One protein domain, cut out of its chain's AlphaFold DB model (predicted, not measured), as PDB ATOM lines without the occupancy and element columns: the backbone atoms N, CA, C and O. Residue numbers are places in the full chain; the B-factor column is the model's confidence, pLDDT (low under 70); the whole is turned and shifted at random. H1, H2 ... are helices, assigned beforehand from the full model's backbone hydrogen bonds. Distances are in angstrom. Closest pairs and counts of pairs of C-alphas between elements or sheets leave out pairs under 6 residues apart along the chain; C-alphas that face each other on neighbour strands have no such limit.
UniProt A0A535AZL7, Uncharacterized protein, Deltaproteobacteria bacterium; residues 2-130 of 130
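What this domain is: This is residues 2 to 130 of the 130 residues of an uncharacterized protein of Deltaproteobacteria bacterium (UniProt A0A535AZL7). A long straight helix, H1, sticks out with its residues 2 to 35 from a small compact body, and at the body's opposite end residues 117 to 130 stick out, of which 117 to 128 belong to H4. The body is made of the last part of H1, H2 and H3 crossed on each other, the first part of H4, and the long loop of residues 52 to 76. The printed part has 129 residues with four named helices, H1, H2, H3 and H4 in chain order, and no named strand: all helix. The whole is extended, with a radius of gyration of the C-alphas of 25.3 A and spans of 101 by 31 by 29 A.

Where its parts are: H1, residues 2 to 51, begins at C-alpha 2 (65.140, -45.048, -56.948) and is 74.6 A long. H2 is residues 77 to 87, 15.3 A. H3 is residues 94 to 107, 20.3 A. H4, residues 111 to 128, is 26.1 A long and ends at C-alpha 128 (-28.295, -27.466, -38.343).

How they stand to each other: H2 is the hub, touching the three other helices. H1 touches it with residues 43 to 51 alone, the closest C-alphas, of Ile 47 and Leu 81, being 6.5 A apart; the tilt of 36 degrees, the same way, is only just steep. H3 touches H2 at a steep tilt of 61 degrees, opposite ways, with the C-alphas of Glu 87 and Ala 97 closest at 4.8 A. H4 touches H2 with residues 111 to 113 alone, the C-alphas of Gly 83 and Tyr 112 being closest at 5.9 A. H1 and H4 are apart. Every O i to N i+4 pair is within hydrogen-bond range in H2 and H4, against 45 of 46 in H1 and 9 of 10 in H3.

The domain as a whole: The C-alphas of Lys 2 and Asn 130, the two farthest apart, are 101.2 A from each other. The body without the free stretches spans 29 by 26 by 24 A. The printed part has no cut, and the link from H1 to H2 is long, with 25 residues. The pLDDT is under 70 at residues 2 to 8, 13 to 33 and 130.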
ATOM      1  N   LYS A   2      66.489 -44.448 -56.841       58.16
ATOM      2  CA  LYS A   2      65.140 -45.048 -56.948       58.16
ATOM      3  C   LYS A   2      64.160 -44.679 -55.812       58.16
ATOM      4  O   LYS A   2      63.003 -44.402 -56.083       58.16
ATOM      5  N   THR A   3      64.618 -44.580 -54.562       59.38
ATOM      6  CA  THR A   3      63.775 -44.236 -53.395       59.38
ATOM      7  C   THR A   3      63.312 -42.777 -53.352       59.38
ATOM      8  O   THR A   3      62.187 -42.515 -52.942       59.38
ATOM      9  N   LYS A   4      64.128 -41.822 -53.826       67.12
ATOM     10  CA  LYS A   4      63.723 -40.403 -53.927       67.12
ATOM     11  C   LYS A   4      62.638 -40.193 -54.989       67.12
ATOM     12  O   LYS A   4      61.725 -39.411 -54.770       67.12
ATOM     13  N   VAL A   5      62.719 -40.937 -56.094       69.31
ATOM     14  CA  VAL A   5      61.709 -40.917 -57.164       69.31
ATOM     15  C   VAL A   5      60.381 -41.497 -56.671       69.31
ATOM     16  O   VAL A   5      59.337 -40.895 -56.890       69.31
ATOM     17  N   ILE A   6      60.412 -42.611 -55.930       69.38
ATOM     18  CA  ILE A   6      59.203 -43.205 -55.333       69.38
ATOM     19  C   ILE A   6      58.541 -42.232 -54.344       69.38
ATOM     20  O   ILE A   6      57.329 -42.049 -54.392       69.38
ATOM     21  N   LEU A   7      59.324 -41.553 -53.497       69.12
ATOM     22  CA  LEU A   7      58.789 -40.582 -52.538       69.12
ATOM     23  C   LEU A   7      58.130 -39.374 -53.228       69.12
ATOM     24  O   LEU A   7      57.081 -38.913 -52.785       69.12
ATOM     25  N   GLN A   8      58.704 -38.892 -54.336       65.38
ATOM     26  CA  GLN A   8      58.105 -37.818 -55.137       65.38
ATOM     27  C   GLN A   8      56.792 -38.246 -55.806       65.38
ATOM     28  O   GLN A   8      55.847 -37.463 -55.835       65.38
ATOM     29  N   ILE A   9      56.706 -39.485 -56.298       70.81
ATOM     30  CA  ILE A   9      55.478 -40.020 -56.906       70.81
ATOM     31  C   ILE A   9      54.361 -40.140 -55.860       70.81
ATOM     32  O   ILE A   9      53.233 -39.731 -56.125       70.81
ATOM     33  N   VAL A  10      54.675 -40.631 -54.656       74.25
ATOM     34  CA  VAL A  10      53.701 -40.726 -53.554       74.25
ATOM     35  C   VAL A  10      53.226 -39.339 -53.114       74.25
ATOM     36  O   VAL A  10      52.029 -39.144 -52.916       74.25
ATOM     37  N   ALA A  11      54.127 -38.356 -53.026       71.88
ATOM     38  CA  ALA A  11      53.761 -36.981 -52.691       71.88
ATOM     39  C   ALA A  11      52.847 -36.340 -53.753       71.88
ATOM     40  O   ALA A  11      51.863 -35.696 -53.399       71.88
ATOM     41  N   MET A  12      53.126 -36.555 -55.044       72.12
ATOM     42  CA  MET A  12      52.288 -36.051 -56.141       72.12
ATOM     43  C   MET A  12      50.902 -36.712 -56.160       72.12
ATOM     44  O   MET A  12      49.904 -36.024 -56.360       72.12
ATOM     45  N   LEU A  13      50.823 -38.021 -55.891       69.00
ATOM     46  CA  LEU A  13      49.552 -38.744 -55.761       69.00
ATOM     47  C   LEU A  13      48.728 -38.255 -54.563       69.00
ATOM     48  O   LEU A  13      47.525 -38.044 -54.702       69.00
ATOM     49  N   ALA A  14      49.362 -38.026 -53.410       68.69
ATOM     50  CA  ALA A  14      48.689 -37.481 -52.232       68.69
ATOM     51  C   ALA A  14      48.166 -36.055 -52.480       68.69
ATOM     52  O   ALA A  14      47.043 -35.733 -52.093       68.69
ATOM     53  N   LEU A  15      48.941 -35.221 -53.181       69.62
ATOM     54  CA  LEU A  15      48.542 -33.860 -53.540       69.62
ATOM     55  C   LEU A  15      47.368 -33.848 -54.536       69.62
ATOM     56  O   LEU A  15      46.463 -33.029 -54.397       69.62
ATOM     57  N   ALA A  16      47.348 -34.783 -55.493       65.44
ATOM     58  CA  ALA A  16      46.238 -34.958 -56.432       65.44
ATOM     59  C   ALA A  16      44.952 -35.463 -55.747       65.44
ATOM     60  O   ALA A  16      43.855 -35.016 -56.073       65.44
ATOM     61  N   PHE A  17      45.068 -36.353 -54.757       63.28
ATOM     62  CA  PHE A  17      43.917 -36.803 -53.962       63.28
ATOM     63  C   PHE A  17      43.359 -35.697 -53.057       63.28
ATOM     64  O   PHE A  17      42.139 -35.550 -52.932       63.28
ATOM     65  N   ALA A  18      44.234 -34.887 -52.452       63.28
ATOM     66  CA  ALA A  18      43.828 -33.738 -51.649       63.28
ATOM     67  C   ALA A  18      43.125 -32.667 -52.503       63.28
ATOM     68  O   ALA A  18      42.095 -32.136 -52.090       63.28
ATOM     69  N   SER A  19      43.620 -32.396 -53.717       59.16
ATOM     70  CA  SER A  19      42.998 -31.419 -54.618       59.16
ATOM     71  C   SER A  19      41.641 -31.883 -55.158       59.16
ATOM     72  O   SER A  19      40.706 -31.084 -55.192       59.16
ATOM     73  N   MET A  20      41.476 -33.170 -55.494       59.12
ATOM     74  CA  MET A  20      40.167 -33.719 -55.890       59.12
ATOM     75  C   MET A  20      39.136 -33.680 -54.752       59.12
ATOM     76  O   MET A  20      37.951 -33.464 -55.003       59.12
ATOM     77  N   SER A  21      39.576 -33.848 -53.502       58.75
ATOM     78  CA  SER A  21      38.693 -33.766 -52.331       58.75
ATOM     79  C   SER A  21      38.190 -32.337 -52.086       58.75
ATOM     80  O   SER A  21      37.016 -32.152 -51.775       58.75
ATOM     81  N   LEU A  22      39.039 -31.324 -52.297       58.66
ATOM     82  CA  LEU A  22      38.664 -29.911 -52.155       58.66
ATOM     83  C   LEU A  22      37.618 -29.469 -53.193       58.66
ATOM     84  O   LEU A  22      36.665 -28.783 -52.838       58.66
ATOM     85  N   VAL A  23      37.749 -29.913 -54.449       58.38
ATOM     86  CA  VAL A  23      36.796 -29.565 -55.525       58.38
ATOM     87  C   VAL A  23      35.405 -30.166 -55.280       58.38
ATOM     88  O   VAL A  23      34.395 -29.535 -55.589       58.38
ATOM     89  N   ASN A  24      35.320 -31.366 -54.697       58.16
ATOM     90  CA  ASN A  24      34.031 -31.980 -54.367       58.16
ATOM     91  C   ASN A  24      33.303 -31.252 -53.226       58.16
ATOM     92  O   ASN A  24      32.080 -31.153 -53.268       58.16
ATOM     93  N   ILE A  25      34.035 -30.720 -52.239       57.66
ATOM     94  CA  ILE A  25      33.456 -29.967 -51.114       57.66
ATOM     95  C   ILE A  25      32.864 -28.638 -51.604       57.66
ATOM     96  O   ILE A  25      31.701 -28.356 -51.320       57.66
ATOM     97  N   SER A  26      33.592 -27.882 -52.438       58.31
ATOM     98  CA  SER A  26      33.087 -26.614 -52.989       58.31
ATOM     99  C   SER A  26      31.833 -26.790 -53.855       58.31
ATOM    100  O   SER A  26      30.948 -25.943 -53.852       58.31
ATOM    101  N   HIS A  27      31.714 -27.915 -54.571       57.03
ATOM    102  CA  HIS A  27      30.540 -28.211 -55.401       57.03
ATOM    103  C   HIS A  27      29.313 -28.681 -54.593       57.03
ATOM    104  O   HIS A  27      28.203 -28.747 -55.133       57.03
ATOM    105  N   MET A  28      29.503 -29.072 -53.326       53.97
ATOM    106  CA  MET A  28      28.407 -29.384 -52.405       53.97
ATOM    107  C   MET A  28      27.873 -28.125 -51.718       53.97
ATOM    108  O   MET A  28      26.655 -27.994 -51.638       53.97
ATOM    109  N   GLU A  29      28.742 -27.193 -51.312       57.81
ATOM    110  CA  GLU A  29      28.329 -25.890 -50.758       57.81
ATOM    111  C   GLU A  29      27.573 -25.047 -51.803       57.81
ATOM    112  O   GLU A  29      26.433 -24.662 -51.558       57.81
ATOM    113  N   ASP A  30      28.107 -24.902 -53.024       59.59
ATOM    114  CA  ASP A  30      27.458 -24.142 -54.115       59.59
ATOM    115  C   ASP A  30      26.070 -24.702 -54.496       59.59
ATOM    116  O   ASP A  30      25.114 -23.962 -54.736       59.59
ATOM    117  N   ARG A  31      25.901 -26.033 -54.481       62.25
ATOM    118  CA  ARG A  31      24.584 -26.651 -54.737       62.25
ATOM    119  C   ARG A  31      23.581 -26.424 -53.612       62.25
ATOM    120  O   ARG A  31      22.376 -26.417 -53.874       62.25
ATOM    121  N   GLN A  32      24.046 -26.304 -52.374       62.38
ATOM    122  CA  GLN A  32      23.175 -26.046 -51.237       62.38
ATOM    123  C   GLN A  32      22.706 -24.589 -51.247       62.38
ATOM    124  O   GLN A  32      21.504 -24.356 -51.117       62.38
ATOM    125  N   ASP A  33      23.604 -23.647 -51.536       66.12
ATOM    126  CA  ASP A  33      23.287 -22.220 -51.643       66.12
ATOM    127  C   ASP A  33      22.297 -21.937 -52.783       66.12
ATOM    128  O   ASP A  33      21.279 -21.278 -52.570       66.12
ATOM    129  N   GLN A  34      22.492 -22.539 -53.964       70.62
ATOM    130  CA  GLN A  34      21.548 -22.410 -55.087       70.62
ATOM    131  C   GLN A  34      20.146 -22.946 -54.756       70.62
ATOM    132  O   GLN A  34      19.135 -22.385 -55.186       70.62
ATOM    133  N   LYS A  35      20.061 -24.039 -53.984       75.94
ATOM    134  CA  LYS A  35      18.778 -24.624 -53.568       75.94
ATOM    135  C   LYS A  35      18.069 -23.757 -52.525       75.94
ATOM    136  O   LYS A  35      16.842 -23.662 -52.560       75.94
ATOM    137  N   VAL A  36      18.821 -23.156 -51.602       79.75
ATOM    138  CA  VAL A  36      18.286 -22.234 -50.588       79.75
ATOM    139  C   VAL A  36      17.751 -20.968 -51.256       79.75
ATOM    140  O   VAL A  36      16.599 -20.611 -51.009       79.75
ATOM    141  N   GLU A  37      18.520 -20.372 -52.169       81.25
ATOM    142  CA  GLU A  37      18.115 -19.185 -52.931       81.25
ATOM    143  C   GLU A  37      16.843 -19.451 -53.753       81.25
ATOM    144  O   GLU A  37      15.862 -18.711 -53.674       81.25
ATOM    145  N   GLY A  38      16.803 -20.581 -54.471       92.38
ATOM    146  CA  GLY A  38      15.629 -20.972 -55.253       92.38
ATOM    147  C   GLY A  38      14.378 -21.209 -54.399       92.38
ATOM    148  O   GLY A  38      13.271 -20.872 -54.820       92.38
ATOM    149  N   LYS A  39      14.532 -21.756 -53.183       95.88
ATOM    150  CA  LYS A  39      13.408 -21.936 -52.250       95.88
ATOM    151  C   LYS A  39      12.918 -20.595 -51.699       95.88
ATOM    152  O   LYS A  39      11.711 -20.409 -51.578       95.88
ATOM    153  N   PHE A  40      13.821 -19.671 -51.378       96.94
ATOM    154  CA  PHE A  40      13.445 -18.348 -50.883       96.94
ATOM    155  C   PHE A  40      12.656 -17.548 -51.924       96.94
ATOM    156  O   PHE A  40      11.570 -17.059 -51.617       96.94
ATOM    157  N   GLU A  41      13.141 -17.483 -53.165       97.56
ATOM    158  CA  GLU A  41      12.462 -16.734 -54.227       97.56
ATOM    159  C   GLU A  41      11.087 -17.323 -54.588       97.56
ATOM    160  O   GLU A  41      10.149 -16.572 -54.871       97.56
ATOM    161  N   LEU A  42      10.918 -18.650 -54.480       98.06
ATOM    162  CA  LEU A  42       9.604 -19.294 -54.583       98.06
ATOM    163  C   LEU A  42       8.626 -18.755 -53.527       98.06
ATOM    164  O   LEU A  42       7.515 -18.348 -53.867       98.06
ATOM    165  N   TYR A  43       9.038 -18.733 -52.257       98.44
ATOM    166  CA  TYR A  43       8.187 -18.283 -51.148       98.44
ATOM    167  C   TYR A  43       7.880 -16.797 -51.270       98.44
ATOM    168  O   TYR A  43       6.730 -16.383 -51.130       98.44
ATOM    169  N   ARG A  44       8.901 -15.997 -51.582       98.31
ATOM    170  CA  ARG A  44       8.764 -14.559 -51.775       98.31
ATOM    171  C   ARG A  44       7.754 -14.226 -52.861       98.31
ATOM    172  O   ARG A  44       6.888 -13.387 -52.633       98.31
ATOM    173  N   THR A  45       7.851 -14.888 -54.012       98.50
ATOM    174  CA  THR A  45       6.927 -14.672 -55.132       98.50
ATOM    175  C   THR A  45       5.507 -15.065 -54.741       98.50
ATOM    176  O   THR A  45       4.596 -14.256 -54.874       98.50
ATOM    177  N   ALA A  46       5.319 -16.255 -54.162       98.75
ATOM    178  CA  ALA A  46       3.997 -16.738 -53.771       98.75
ATOM    179  C   ALA A  46       3.313 -15.838 -52.723       98.75
ATOM    180  O   ALA A  46       2.144 -15.486 -52.877       98.75
ATOM    181  N   ILE A  47       4.041 -15.423 -51.680       98.62
ATOM    182  CA  ILE A  47       3.513 -14.546 -50.624       98.62
ATOM    183  C   ILE A  47       3.209 -13.145 -51.175       98.62
ATOM    184  O   ILE A  47       2.176 -12.557 -50.842       98.62
ATOM    185  N   LYS A  48       4.065 -12.617 -52.056       98.50
ATOM    186  CA  LYS A  48       3.850 -11.319 -52.702       98.50
ATOM    187  C   LYS A  48       2.639 -11.333 -53.627       98.50
ATOM    188  O   LYS A  48       1.846 -10.397 -53.583       98.50
ATOM    189  N   ASP A  49       2.470 -12.385 -54.416       98.62
ATOM    190  CA  ASP A  49       1.348 -12.512 -55.345       98.62
ATOM    191  C   ASP A  49       0.016 -12.702 -54.602       98.62
ATOM    192  O   ASP A  49      -0.989 -12.095 -54.973       98.62
ATOM    193  N   ALA A  50       0.005 -13.499 -53.528       98.44
ATOM    194  CA  ALA A  50      -1.206 -13.776 -52.756       98.44
ATOM    195  C   ALA A  50      -1.626 -12.607 -51.849       98.44
ATOM    196  O   ALA A  50      -2.810 -12.274 -51.778       98.44
ATOM    197  N   HIS A  51      -0.661 -11.987 -51.163       98.06
ATOM    198  CA  HIS A  51      -0.928 -11.080 -50.040       98.06
ATOM    199  C   HIS A  51      -0.297  -9.697 -50.189       98.06
ATOM    200  O   HIS A  51      -0.455  -8.860 -49.306       98.06
ATOM    201  N   GLN A  52       0.402  -9.426 -51.296       98.00
ATOM    202  CA  GLN A  52       1.114  -8.161 -51.545       98.00
ATOM    203  C   GLN A  52       2.213  -7.865 -50.506       98.00
ATOM    204  O   GLN A  52       2.610  -6.715 -50.317       98.00
ATOM    205  N   ILE A  53       2.744  -8.909 -49.858       97.50
ATOM    206  CA  ILE A  53       3.827  -8.821 -48.873       97.50
ATOM    207  C   ILE A  53       5.145  -9.211 -49.551       97.50
ATOM    208  O   ILE A  53       5.331 -10.353 -49.964       97.50
ATOM    209  N   ASP A  54       6.087  -8.274 -49.655       97.88
ATOM    210  CA  ASP A  54       7.449  -8.583 -50.106       97.88
ATOM    211  C   ASP A  54       8.317  -8.930 -48.889       97.88
ATOM    212  O   ASP A  54       8.701  -8.050 -48.121       97.88
ATOM    213  N   ILE A  55       8.614 -10.220 -48.707       97.38
ATOM    214  CA  ILE A  55       9.397 -10.721 -47.562       97.38
ATOM    215  C   ILE A  55      10.901 -10.419 -47.669       97.38
ATOM    216  O   ILE A  55      11.680 -10.820 -46.803       97.38
ATOM    217  N   ASN A  56      11.340  -9.730 -48.726       96.50
ATOM    218  CA  ASN A  56      12.730  -9.318 -48.846       96.50
ATOM    219  C   ASN A  56      13.110  -8.354 -47.713       96.50
ATOM    220  O   ASN A  56      12.563  -7.259 -47.597       96.50
ATOM    221  N   GLY A  57      14.073  -8.762 -46.887       94.00
ATOM    222  CA  GLY A  57      14.461  -8.003 -45.700       94.00
ATOM    223  C   GLY A  57      13.428  -8.046 -44.570       94.00
ATOM    224  O   GLY A  57      13.442  -7.147 -43.726       94.00
ATOM    225  N   PHE A  58      12.558  -9.063 -44.551       96.06
ATOM    226  CA  PHE A  58      11.661  -9.344 -43.432       96.06
ATOM    227  C   PHE A  58      12.421  -9.396 -42.099       96.06
ATOM    228  O   PHE A  58      13.550  -9.893 -42.030       96.06
ATOM    229  N   LYS A  59      11.791  -8.861 -41.049       95.12
ATOM    230  CA  LYS A  59      12.284  -8.873 -39.670       95.12
ATOM    231  C   LYS A  59      11.107  -8.975 -38.714       95.12
ATOM    232  O   LYS A  59      10.115  -8.272 -38.920       95.12
ATOM    233  N   ASP A  60      11.292  -9.753 -37.658       94.38
ATOM    234  CA  ASP A  60      10.334  -9.886 -36.562       94.38
ATOM    235  C   ASP A  60      10.061  -8.529 -35.897       94.38
ATOM    236  O   ASP A  60      10.949  -7.668 -35.769       94.38
ATOM    237  N   ARG A  61       8.807  -8.318 -35.502       95.38
ATOM    238  CA  ARG A  61       8.305  -7.070 -34.907       95.38
ATOM    239  C   ARG A  61       7.614  -7.315 -33.576       95.38
ATOM    240  O   ARG A  61       7.649  -6.432 -32.710       95.38
ATOM    241  N   LEU A  62       6.972  -8.464 -33.421       95.06
ATOM    242  CA  LEU A  62       6.472  -8.963 -32.153       95.06
ATOM    243  C   LEU A  62       7.647  -9.531 -31.343       95.06
ATOM    244  O   LEU A  62       8.752  -9.726 -31.835       95.06
ATOM    245  N   LYS A  63       7.459  -9.663 -30.029       94.75
ATOM    246  CA  LYS A  63       8.501 -10.175 -29.129       94.75
ATOM    247  C   LYS A  63       8.012 -11.441 -28.453       94.75
ATOM    248  O   LYS A  63       6.927 -11.421 -27.871       94.75
ATOM    249  N   GLY A  64       8.878 -12.452 -28.395       93.88
ATOM    250  CA  GLY A  64       8.634 -13.678 -27.637       93.88
ATOM    251  C   GLY A  64       7.861 -14.739 -28.418       93.88
ATOM    252  O   GLY A  64       7.364 -15.678 -27.788       93.88
ATOM    253  N   GLY A  65       7.752 -14.580 -29.739       95.25
ATOM    254  CA  GLY A  65       7.236 -15.600 -30.635       95.25
ATOM    255  C   GLY A  65       8.129 -16.841 -30.618       95.25
ATOM    256  O   GLY A  65       9.326 -16.779 -30.322       95.25
ATOM    257  N   LEU A  66       7.544 -18.008 -30.887       96.75
ATOM    258  CA  LEU A  66       8.326 -19.242 -31.030       96.75
ATOM    259  C   LEU A  66       9.131 -19.237 -32.335       96.75
ATOM    260  O   LEU A  66      10.181 -19.877 -32.398       96.75
ATOM    261  N   ALA A  67       8.644 -18.508 -33.340       97.81
ATOM    262  CA  ALA A  67       9.265 -18.368 -34.643       97.81
ATOM    263  C   ALA A  67      10.299 -17.229 -34.719       97.81
ATOM    264  O   ALA A  67      10.886 -17.046 -35.787       97.81
ATOM    265  N   ASP A  68      10.557 -16.499 -33.624       97.06
ATOM    266  CA  ASP A  68      11.533 -15.399 -33.585       97.06
ATOM    267  C   ASP A  68      12.894 -15.857 -34.170       97.06
ATOM    268  O   ASP A  68      13.546 -16.784 -33.672       97.06
ATOM    269  N   GLY A  69      13.342 -15.193 -35.238       95.69
ATOM    270  CA  GLY A  69      14.607 -15.459 -35.929       95.69
ATOM    271  C   GLY A  69      14.626 -16.680 -36.857       95.69
ATOM    272  O   GLY A  69      15.688 -17.003 -37.399       95.69
ATOM    273  N   LYS A  70      13.497 -17.369 -37.051       97.19
ATOM    274  CA  LYS A  70      13.385 -18.520 -37.960       97.19
ATOM    275  C   LYS A  70      13.227 -18.085 -39.409       97.19
ATOM    276  O   LYS A  70      12.645 -17.042 -39.710       97.19
ATOM    277  N   ALA A  71      13.709 -18.907 -40.340       97.06
ATOM    278  CA  ALA A  71      13.506 -18.619 -41.751       97.06
ATOM    279  C   ALA A  71      12.056 -18.921 -42.158       97.06
ATOM    280  O   ALA A  71      11.537 -20.001 -41.894       97.06
ATOM    281  N   ILE A  72      11.424 -18.002 -42.897       98.19
ATOM    282  CA  ILE A  72      10.066 -18.185 -43.454       98.19
ATOM    283  C   ILE A  72       9.969 -19.487 -44.270       98.19
ATOM    284  O   ILE A  72       8.939 -20.150 -44.294       98.19
ATOM    285  N   THR A  73      11.060 -19.889 -44.923       98.00
ATOM    286  CA  THR A  73      11.114 -21.105 -45.742       98.00
ATOM    287  C   THR A  73      11.178 -22.404 -44.931       98.00
ATOM    288  O   THR A  73      11.245 -23.473 -45.538       98.00
ATOM    289  N   GLU A  74      11.186 -22.368 -43.596       97.88
ATOM    290  CA  GLU A  74      11.120 -23.576 -42.755       97.88
ATOM    291  C   GLU A  74       9.703 -24.166 -42.673       97.88
ATOM    292  O   GLU A  74       9.564 -25.368 -42.441       97.88
ATOM    293  N   TYR A  75       8.672 -23.363 -42.939       98.44
ATOM    294  CA  TYR A  75       7.268 -23.766 -42.837       98.44
ATOM    295  C   TYR A  75       6.698 -24.238 -44.174       98.44
ATOM    296  O   TYR A  75       7.256 -23.955 -45.232       98.44
ATOM    297  N   ASP A  76       5.574 -24.956 -44.135       98.69
ATOM    298  CA  ASP A  76       4.831 -25.295 -45.348       98.69
ATOM    299  C   ASP A  76       4.235 -24.029 -45.989       98.69
ATOM    300  O   ASP A  76       3.659 -23.176 -45.309       98.69
ATOM    301  N   LEU A  77       4.402 -23.890 -47.308       98.69
ATOM    302  CA  LEU A  77       4.006 -22.680 -48.028       98.69
ATOM    303  C   LEU A  77       2.485 -22.493 -48.050       98.69
ATOM    304  O   LEU A  77       2.017 -21.370 -47.893       98.69
ATOM    305  N   GLU A  78       1.713 -23.565 -48.228       98.69
ATOM    306  CA  GLU A  78       0.249 -23.468 -48.291       98.69
ATOM    307  C   GLU A  78      -0.333 -23.122 -46.918       98.69
ATOM    308  O   GLU A  78      -1.249 -22.300 -46.814       98.69
ATOM    309  N   GLU A  79       0.244 -23.683 -45.852       98.88
ATOM    310  CA  GLU A  79      -0.110 -23.317 -44.480       98.88
ATOM    311  C   GLU A  79       0.239 -21.857 -44.169       98.88
ATOM    312  O   GLU A  79      -0.582 -21.163 -43.575       98.88
ATOM    313  N   LEU A  80       1.396 -21.351 -44.617       98.69
ATOM    314  CA  LEU A  80       1.749 -19.933 -44.469       98.69
ATOM    315  C   LEU A  80       0.773 -19.018 -45.211       98.69
ATOM    316  O   LEU A  80       0.287 -18.042 -44.642       98.69
ATOM    317  N   LEU A  81       0.474 -19.319 -46.477       98.81
ATOM    318  CA  LEU A  81      -0.444 -18.512 -47.284       98.81
ATOM    319  C   LEU A  81      -1.850 -18.500 -46.687       98.81
ATOM    320  O   LEU A  81      -2.493 -17.448 -46.648       98.81
ATOM    321  N   THR A  82      -2.313 -19.652 -46.206       98.75
ATOM    322  CA  THR A  82      -3.585 -19.758 -45.491       98.75
ATOM    323  C   THR A  82      -3.520 -18.964 -44.193       98.75
ATOM    324  O   THR A  82      -4.417 -18.172 -43.920       98.75
ATOM    325  N   GLY A  83      -2.434 -19.096 -43.441       98.81
ATOM    326  CA  GLY A  83      -2.253 -18.432 -42.164       98.81
ATOM    327  C   GLY A  83      -2.269 -16.920 -42.233       98.81
ATOM    328  O   GLY A  83      -3.053 -16.290 -41.530       98.81
ATOM    329  N   ILE A  84      -1.506 -16.336 -43.158       98.81
ATOM    330  CA  ILE A  84      -1.509 -14.886 -43.395       98.81
ATOM    331  C   ILE A  84      -2.941 -14.390 -43.629       98.81
ATOM    332  O   ILE A  84      -3.347 -13.384 -43.053       98.81
ATOM    333  N   LYS A  85      -3.734 -15.119 -44.427       98.50
ATOM    334  CA  LYS A  85      -5.132 -14.764 -44.690       98.50
ATOM    335  C   LYS A  85      -5.983 -14.761 -43.416       98.50
ATOM    336  O   LYS A  85      -6.785 -13.847 -43.253       98.50
ATOM    337  N   PHE A  86      -5.828 -15.770 -42.559       98.56
ATOM    338  CA  PHE A  86      -6.546 -15.861 -41.283       98.56
ATOM    339  C   PHE A  86      -6.160 -14.721 -40.341       98.56
ATOM    340  O   PHE A  86      -7.024 -14.011 -39.838       98.56
ATOM    341  N   GLU A  87      -4.863 -14.477 -40.155       98.62
ATOM    342  CA  GLU A  87      -4.404 -13.451 -39.214       98.62
ATOM    343  C   GLU A  87      -4.717 -12.024 -39.687       98.62
ATOM    344  O   GLU A  87      -4.862 -11.112 -38.870       98.62
ATOM    345  N   MET A  88      -4.920 -11.817 -40.994       98.31
ATOM    346  CA  MET A  88      -5.434 -10.552 -41.530       98.31
ATOM    347  C   MET A  88      -6.858 -10.204 -41.048       98.31
ATOM    348  O   MET A  88      -7.283  -9.057 -41.185       98.31
ATOM    349  N   GLU A  89      -7.600 -11.139 -40.440       97.62
ATOM    350  CA  GLU A  89      -8.856 -10.833 -39.736       97.62
ATOM    351  C   GLU A  89      -8.623 -10.125 -38.388       97.62
ATOM    352  O   GLU A  89      -9.525  -9.476 -37.849       97.62
ATOM    353  N   HIS A  90      -7.413 -10.234 -37.837       97.25
ATOM    354  CA  HIS A  90      -7.034  -9.703 -36.525       97.25
ATOM    355  C   HIS A  90      -6.088  -8.503 -36.611       97.25
ATOM    356  O   HIS A  90      -6.043  -7.683 -35.692       97.25
ATOM    357  N   THR A  91      -5.357  -8.360 -37.716       97.94
ATOM    358  CA  THR A  91      -4.467  -7.227 -37.969       97.94
ATOM    359  C   THR A  91      -4.578  -6.742 -39.409       97.94
ATOM    360  O   THR A  91      -4.739  -7.522 -40.339       97.94
ATOM    361  N   SER A  92      -4.447  -5.433 -39.619       97.12
ATOM    362  CA  SER A  92      -4.349  -4.847 -40.962       97.12
ATOM    363  C   SER A  92      -2.920  -4.841 -41.517       97.12
ATOM    364  O   SER A  92      -2.702  -4.445 -42.661       97.12
ATOM    365  N   ASP A  93      -1.938  -5.244 -40.711       98.31
ATOM    366  CA  ASP A  93      -0.529  -5.255 -41.079       98.31
ATOM    367  C   ASP A  93      -0.111  -6.655 -41.538       98.31
ATOM    368  O   ASP A  93       0.019  -7.574 -40.727       98.31
ATOM    369  N   GLY A  94       0.118  -6.807 -42.845       98.12
ATOM    370  CA  GLY A  94       0.457  -8.094 -43.453       98.12
ATOM    371  C   GLY A  94       1.746  -8.720 -42.912       98.12
ATOM    372  O   GLY A  94       1.835  -9.940 -42.817       98.12
ATOM    373  N   PHE A  95       2.728  -7.916 -42.489       98.31
ATOM    374  CA  PHE A  95       3.953  -8.458 -41.894       98.31
ATOM    375  C   PHE A  95       3.708  -9.010 -40.491       98.31
ATOM    376  O   PHE A  95       4.281 -10.036 -40.142       98.31
ATOM    377  N   ILE A  96       2.829  -8.367 -39.716       98.38
ATOM    378  CA  ILE A  96       2.400  -8.897 -38.414       98.38
ATOM    379  C   ILE A  96       1.578 -10.179 -38.613       98.38
ATOM    380  O   ILE A  96       1.779 -11.139 -37.880       98.38
ATOM    381  N   ALA A  97       0.693 -10.226 -39.615       98.75
ATOM    382  CA  ALA A  97      -0.071 -11.434 -39.941       98.75
ATOM    383  C   ALA A  97       0.844 -12.616 -40.310       98.75
ATOM    384  O   ALA A  97       0.646 -13.727 -39.828       98.75
ATOM    385  N   LEU A  98       1.878 -12.365 -41.123       98.69
ATOM    386  CA  LEU A  98       2.909 -13.351 -41.455       98.69
ATOM    387  C   LEU A  98       3.647 -13.859 -40.209       98.69
ATOM    388  O   LEU A  98       3.801 -15.066 -40.052       98.69
ATOM    389  N   GLU A  99       4.081 -12.959 -39.329       98.56
ATOM    390  CA  GLU A  99       4.806 -13.311 -38.102       98.56
ATOM    391  C   GLU A  99       3.959 -14.185 -37.161       98.56
ATOM    392  O   GLU A  99       4.418 -15.232 -36.708       98.56
ATOM    393  N   ILE A 100       2.684 -13.832 -36.953       98.62
ATOM    394  CA  ILE A 100       1.751 -14.636 -36.145       98.62
ATOM    395  C   ILE A 100       1.521 -16.015 -36.785       98.62
ATOM    396  O   ILE A 100       1.505 -17.032 -36.085       98.62
ATOM    397  N   ALA A 101       1.394 -16.074 -38.114       98.75
ATOM    398  CA  ALA A 101       1.253 -17.342 -38.818       98.75
ATOM    399  C   ALA A 101       2.478 -18.244 -38.642       98.75
ATOM    400  O   ALA A 101       2.325 -19.438 -38.379       98.75
ATOM    401  N   MET A 102       3.686 -17.681 -38.713       98.69
ATOM    402  CA  MET A 102       4.919 -18.419 -38.432       98.69
ATOM    403  C   MET A 102       4.939 -18.953 -36.993       98.69
ATOM    404  O   MET A 102       5.247 -20.125 -36.787       98.69
ATOM    405  N   ASP A 103       4.539 -18.148 -36.006       98.62
ATOM    406  CA  ASP A 103       4.471 -18.571 -34.601       98.62
ATOM    407  C   ASP A 103       3.527 -19.756 -34.366       98.62
ATOM    408  O   ASP A 103       3.819 -20.666 -33.575       98.62
ATOM    409  N   HIS A 104       2.377 -19.762 -35.042       98.50
ATOM    410  CA  HIS A 104       1.443 -20.880 -34.984       98.50
ATOM    411  C   HIS A 104       2.015 -22.143 -35.637       98.50
ATOM    412  O   HIS A 104       1.905 -23.226 -35.050       98.50
ATOM    413  N   LEU A 105       2.678 -22.004 -36.788       98.75
ATOM    414  CA  LEU A 105       3.258 -23.127 -37.527       98.75
ATOM    415  C   LEU A 105       4.499 -23.725 -36.862       98.75
ATOM    416  O   LEU A 105       4.676 -24.943 -36.911       98.75
ATOM    417  N   GLU A 106       5.296 -22.920 -36.156       98.56
ATOM    418  CA  GLU A 106       6.407 -23.423 -35.335       98.56
ATOM    419  C   GLU A 106       5.898 -24.346 -34.221       98.56
ATOM    420  O   GLU A 106       6.533 -25.341 -33.866       98.56
ATOM    421  N   ARG A 107       4.709 -24.059 -33.675       97.62
ATOM    422  CA  ARG A 107       4.091 -24.917 -32.658       97.62
ATOM    423  C   ARG A 107       3.412 -26.143 -33.264       97.62
ATOM    424  O   ARG A 107       3.504 -27.232 -32.694       97.62
ATOM    425  N   ILE A 108       2.645 -25.953 -34.336       98.38
ATOM    426  CA  ILE A 108       1.821 -26.984 -34.974       98.38
ATOM    427  C   ILE A 108       1.946 -26.818 -36.496       98.38
ATOM    428  O   ILE A 108       1.302 -25.931 -37.048       98.38
ATOM    429  N   PRO A 109       2.701 -27.688 -37.191       98.62
ATOM    430  CA  PRO A 109       2.988 -27.509 -38.617       98.62
ATOM    431  C   PRO A 109       1.771 -27.462 -39.553       98.62
ATOM    432  O   PRO A 109       1.888 -26.947 -40.653       98.62
ATOM    433  N   ASP A 110       0.627 -28.019 -39.143       98.56
ATOM    434  CA  ASP A 110      -0.637 -28.066 -39.897       98.56
ATOM    435  C   ASP A 110      -1.768 -27.273 -39.205       98.56
ATOM    436  O   ASP A 110      -2.944 -27.662 -39.241       98.56
ATOM    437  N   TYR A 111      -1.407 -26.207 -38.482       98.75
ATOM    438  CA  TYR A 111      -2.326 -25.421 -37.657       98.75
ATOM    439  C   TYR A 111      -3.547 -24.913 -38.434       98.75
ATOM    440  O   TYR A 111      -4.684 -25.093 -37.980       98.75
ATOM    441  N   TYR A 112      -3.342 -24.324 -39.612       98.69
ATOM    442  CA  TYR A 112      -4.410 -23.660 -40.357       98.69
ATOM    443  C   TYR A 112      -5.318 -24.651 -41.071       98.69
ATOM    444  O   TYR A 112      -6.538 -24.466 -41.083       98.69
ATOM    445  N   SER A 113      -4.773 -25.768 -41.552       98.62
ATOM    446  CA  SER A 113      -5.584 -26.904 -42.000       98.62
ATOM    447  C   SER A 113      -6.538 -27.405 -40.907       98.62
ATOM    448  O   SER A 113      -7.711 -27.699 -41.176       98.62
ATOM    449  N   ARG A 114      -6.072 -27.487 -39.652       98.50
ATOM    450  CA  ARG A 114      -6.922 -27.878 -38.513       98.50
ATOM    451  C   ARG A 114      -7.961 -26.815 -38.191       98.50
ATOM    452  O   ARG A 114      -9.121 -27.174 -37.989       98.50
ATOM    453  N   LEU A 115      -7.562 -25.545 -38.176       98.25
ATOM    454  CA  LEU A 115      -8.462 -24.422 -37.918       98.25
ATOM    455  C   LEU A 115      -9.595 -24.371 -38.951       98.25
ATOM    456  O   LEU A 115     -10.763 -24.369 -38.572       98.25
ATOM    457  N   CYS A 116      -9.274 -24.486 -40.244       97.94
ATOM    458  CA  CYS A 116     -10.262 -24.521 -41.326       97.94
ATOM    459  C   CYS A 116     -11.301 -25.636 -41.148       97.94
ATOM    460  O   CYS A 116     -12.483 -25.460 -41.455       97.94
ATOM    461  N   ARG A 117     -10.870 -26.820 -40.688       98.19
ATOM    462  CA  ARG A 117     -11.786 -27.934 -40.414       98.19
ATOM    463  C   ARG A 117     -12.704 -27.611 -39.235       98.19
ATOM    464  O   ARG A 117     -13.911 -27.795 -39.364       98.19
ATOM    465  N   LEU A 118     -12.142 -27.101 -38.138       97.94
ATOM    466  CA  LEU A 118     -12.898 -26.721 -36.941       97.94
ATOM    467  C   LEU A 118     -13.948 -25.645 -37.243       97.94
ATOM    468  O   LEU A 118     -15.096 -25.774 -36.821       97.94
ATOM    469  N   GLU A 119     -13.596 -24.618 -38.016       96.75
ATOM    470  CA  GLU A 119     -14.547 -23.574 -38.405       96.75
ATOM    471  C   GLU A 119     -15.675 -24.109 -39.283       96.75
ATOM    472  O   GLU A 119     -16.842 -23.789 -39.058       96.75
ATOM    473  N   ARG A 120     -15.356 -24.969 -40.259       96.88
ATOM    474  CA  ARG A 120     -16.371 -25.598 -41.115       96.88
ATOM    475  C   ARG A 120     -17.364 -26.419 -40.296       96.88
ATOM    476  O   ARG A 120     -18.567 -26.337 -40.545       96.88
ATOM    477  N   GLU A 121     -16.869 -27.194 -39.335       97.81
ATOM    478  CA  GLU A 121     -17.702 -27.969 -38.410       97.81
ATOM    479  C   GLU A 121     -18.586 -27.042 -37.563       97.81
ATOM    480  O   GLU A 121     -19.799 -27.239 -37.519       97.81
ATOM    481  N   ALA A 122     -18.027 -25.970 -36.993       96.94
ATOM    482  CA  ALA A 122     -18.782 -25.002 -36.198       96.94
ATOM    483  C   ALA A 122     -19.878 -24.279 -37.006       96.94
ATOM    484  O   ALA A 122     -20.994 -24.078 -36.515       96.94
ATOM    485  N   VAL A 123     -19.587 -23.909 -38.257       96.75
ATOM    486  CA  VAL A 123     -20.566 -23.301 -39.170       96.75
ATOM    487  C   VAL A 123     -21.679 -24.293 -39.506       96.75
ATOM    488  O   VAL A 123     -22.853 -23.932 -39.428       96.75
ATOM    489  N   SER A 124     -21.330 -25.541 -39.828       96.94
ATOM    490  CA  SER A 124     -22.305 -26.607 -40.092       96.94
ATOM    491  C   SER A 124     -23.226 -26.832 -38.891       96.94
ATOM    492  O   SER A 124     -24.449 -26.818 -39.030       96.94
ATOM    493  N   ASP A 125     -22.653 -26.960 -37.696       96.88
ATOM    494  CA  ASP A 125     -23.391 -27.122 -36.444       96.88
ATOM    495  C   ASP A 125     -24.356 -25.968 -36.176       96.88
ATOM    496  O   ASP A 125     -25.480 -26.185 -35.723       96.88
ATOM    497  N   LYS A 126     -23.930 -24.733 -36.456       96.62
ATOM    498  CA  LYS A 126     -24.776 -23.548 -36.307       96.62
ATOM    499  C   LYS A 126     -25.949 -23.567 -37.286       96.62
ATOM    500  O   LYS A 126     -27.041 -23.154 -36.909       96.62
ATOM    501  N   LEU A 127     -25.738 -24.028 -38.519       95.50
ATOM    502  CA  LEU A 127     -26.789 -24.113 -39.537       95.50
ATOM    503  C   LEU A 127     -27.820 -25.204 -39.226       95.50
ATOM    504  O   LEU A 127     -28.999 -24.979 -39.458       95.50
ATOM    505  N   LEU A 128     -27.400 -26.347 -38.676       95.25
ATOM    506  CA  LEU A 128     -28.295 -27.466 -38.343       95.25
ATOM    507  C   LEU A 128     -29.143 -27.240 -37.078       95.25
ATOM    508  O   LEU A 128     -30.093 -27.982 -36.840       95.25
ATOM    509  N   ARG A 129     -28.779 -26.260 -36.240       92.56
ATOM    510  CA  ARG A 129     -29.506 -25.912 -35.004       92.56
ATOM    511  C   ARG A 129     -30.563 -24.815 -35.196       92.56
ATOM    512  O   ARG A 129     -31.295 -24.551 -34.243       92.56
ATOM    513  N   ASN A 130     -30.622 -24.185 -36.372       61.56
ATOM    514  CA  ASN A 130     -31.628 -23.179 -36.744       61.56
ATOM    515  C   ASN A 130     -32.712 -23.797 -37.629       61.56
ATOM    516  O   ASN A 130     -33.842 -23.265 -37.596       61.56
TER     517      ASN A 130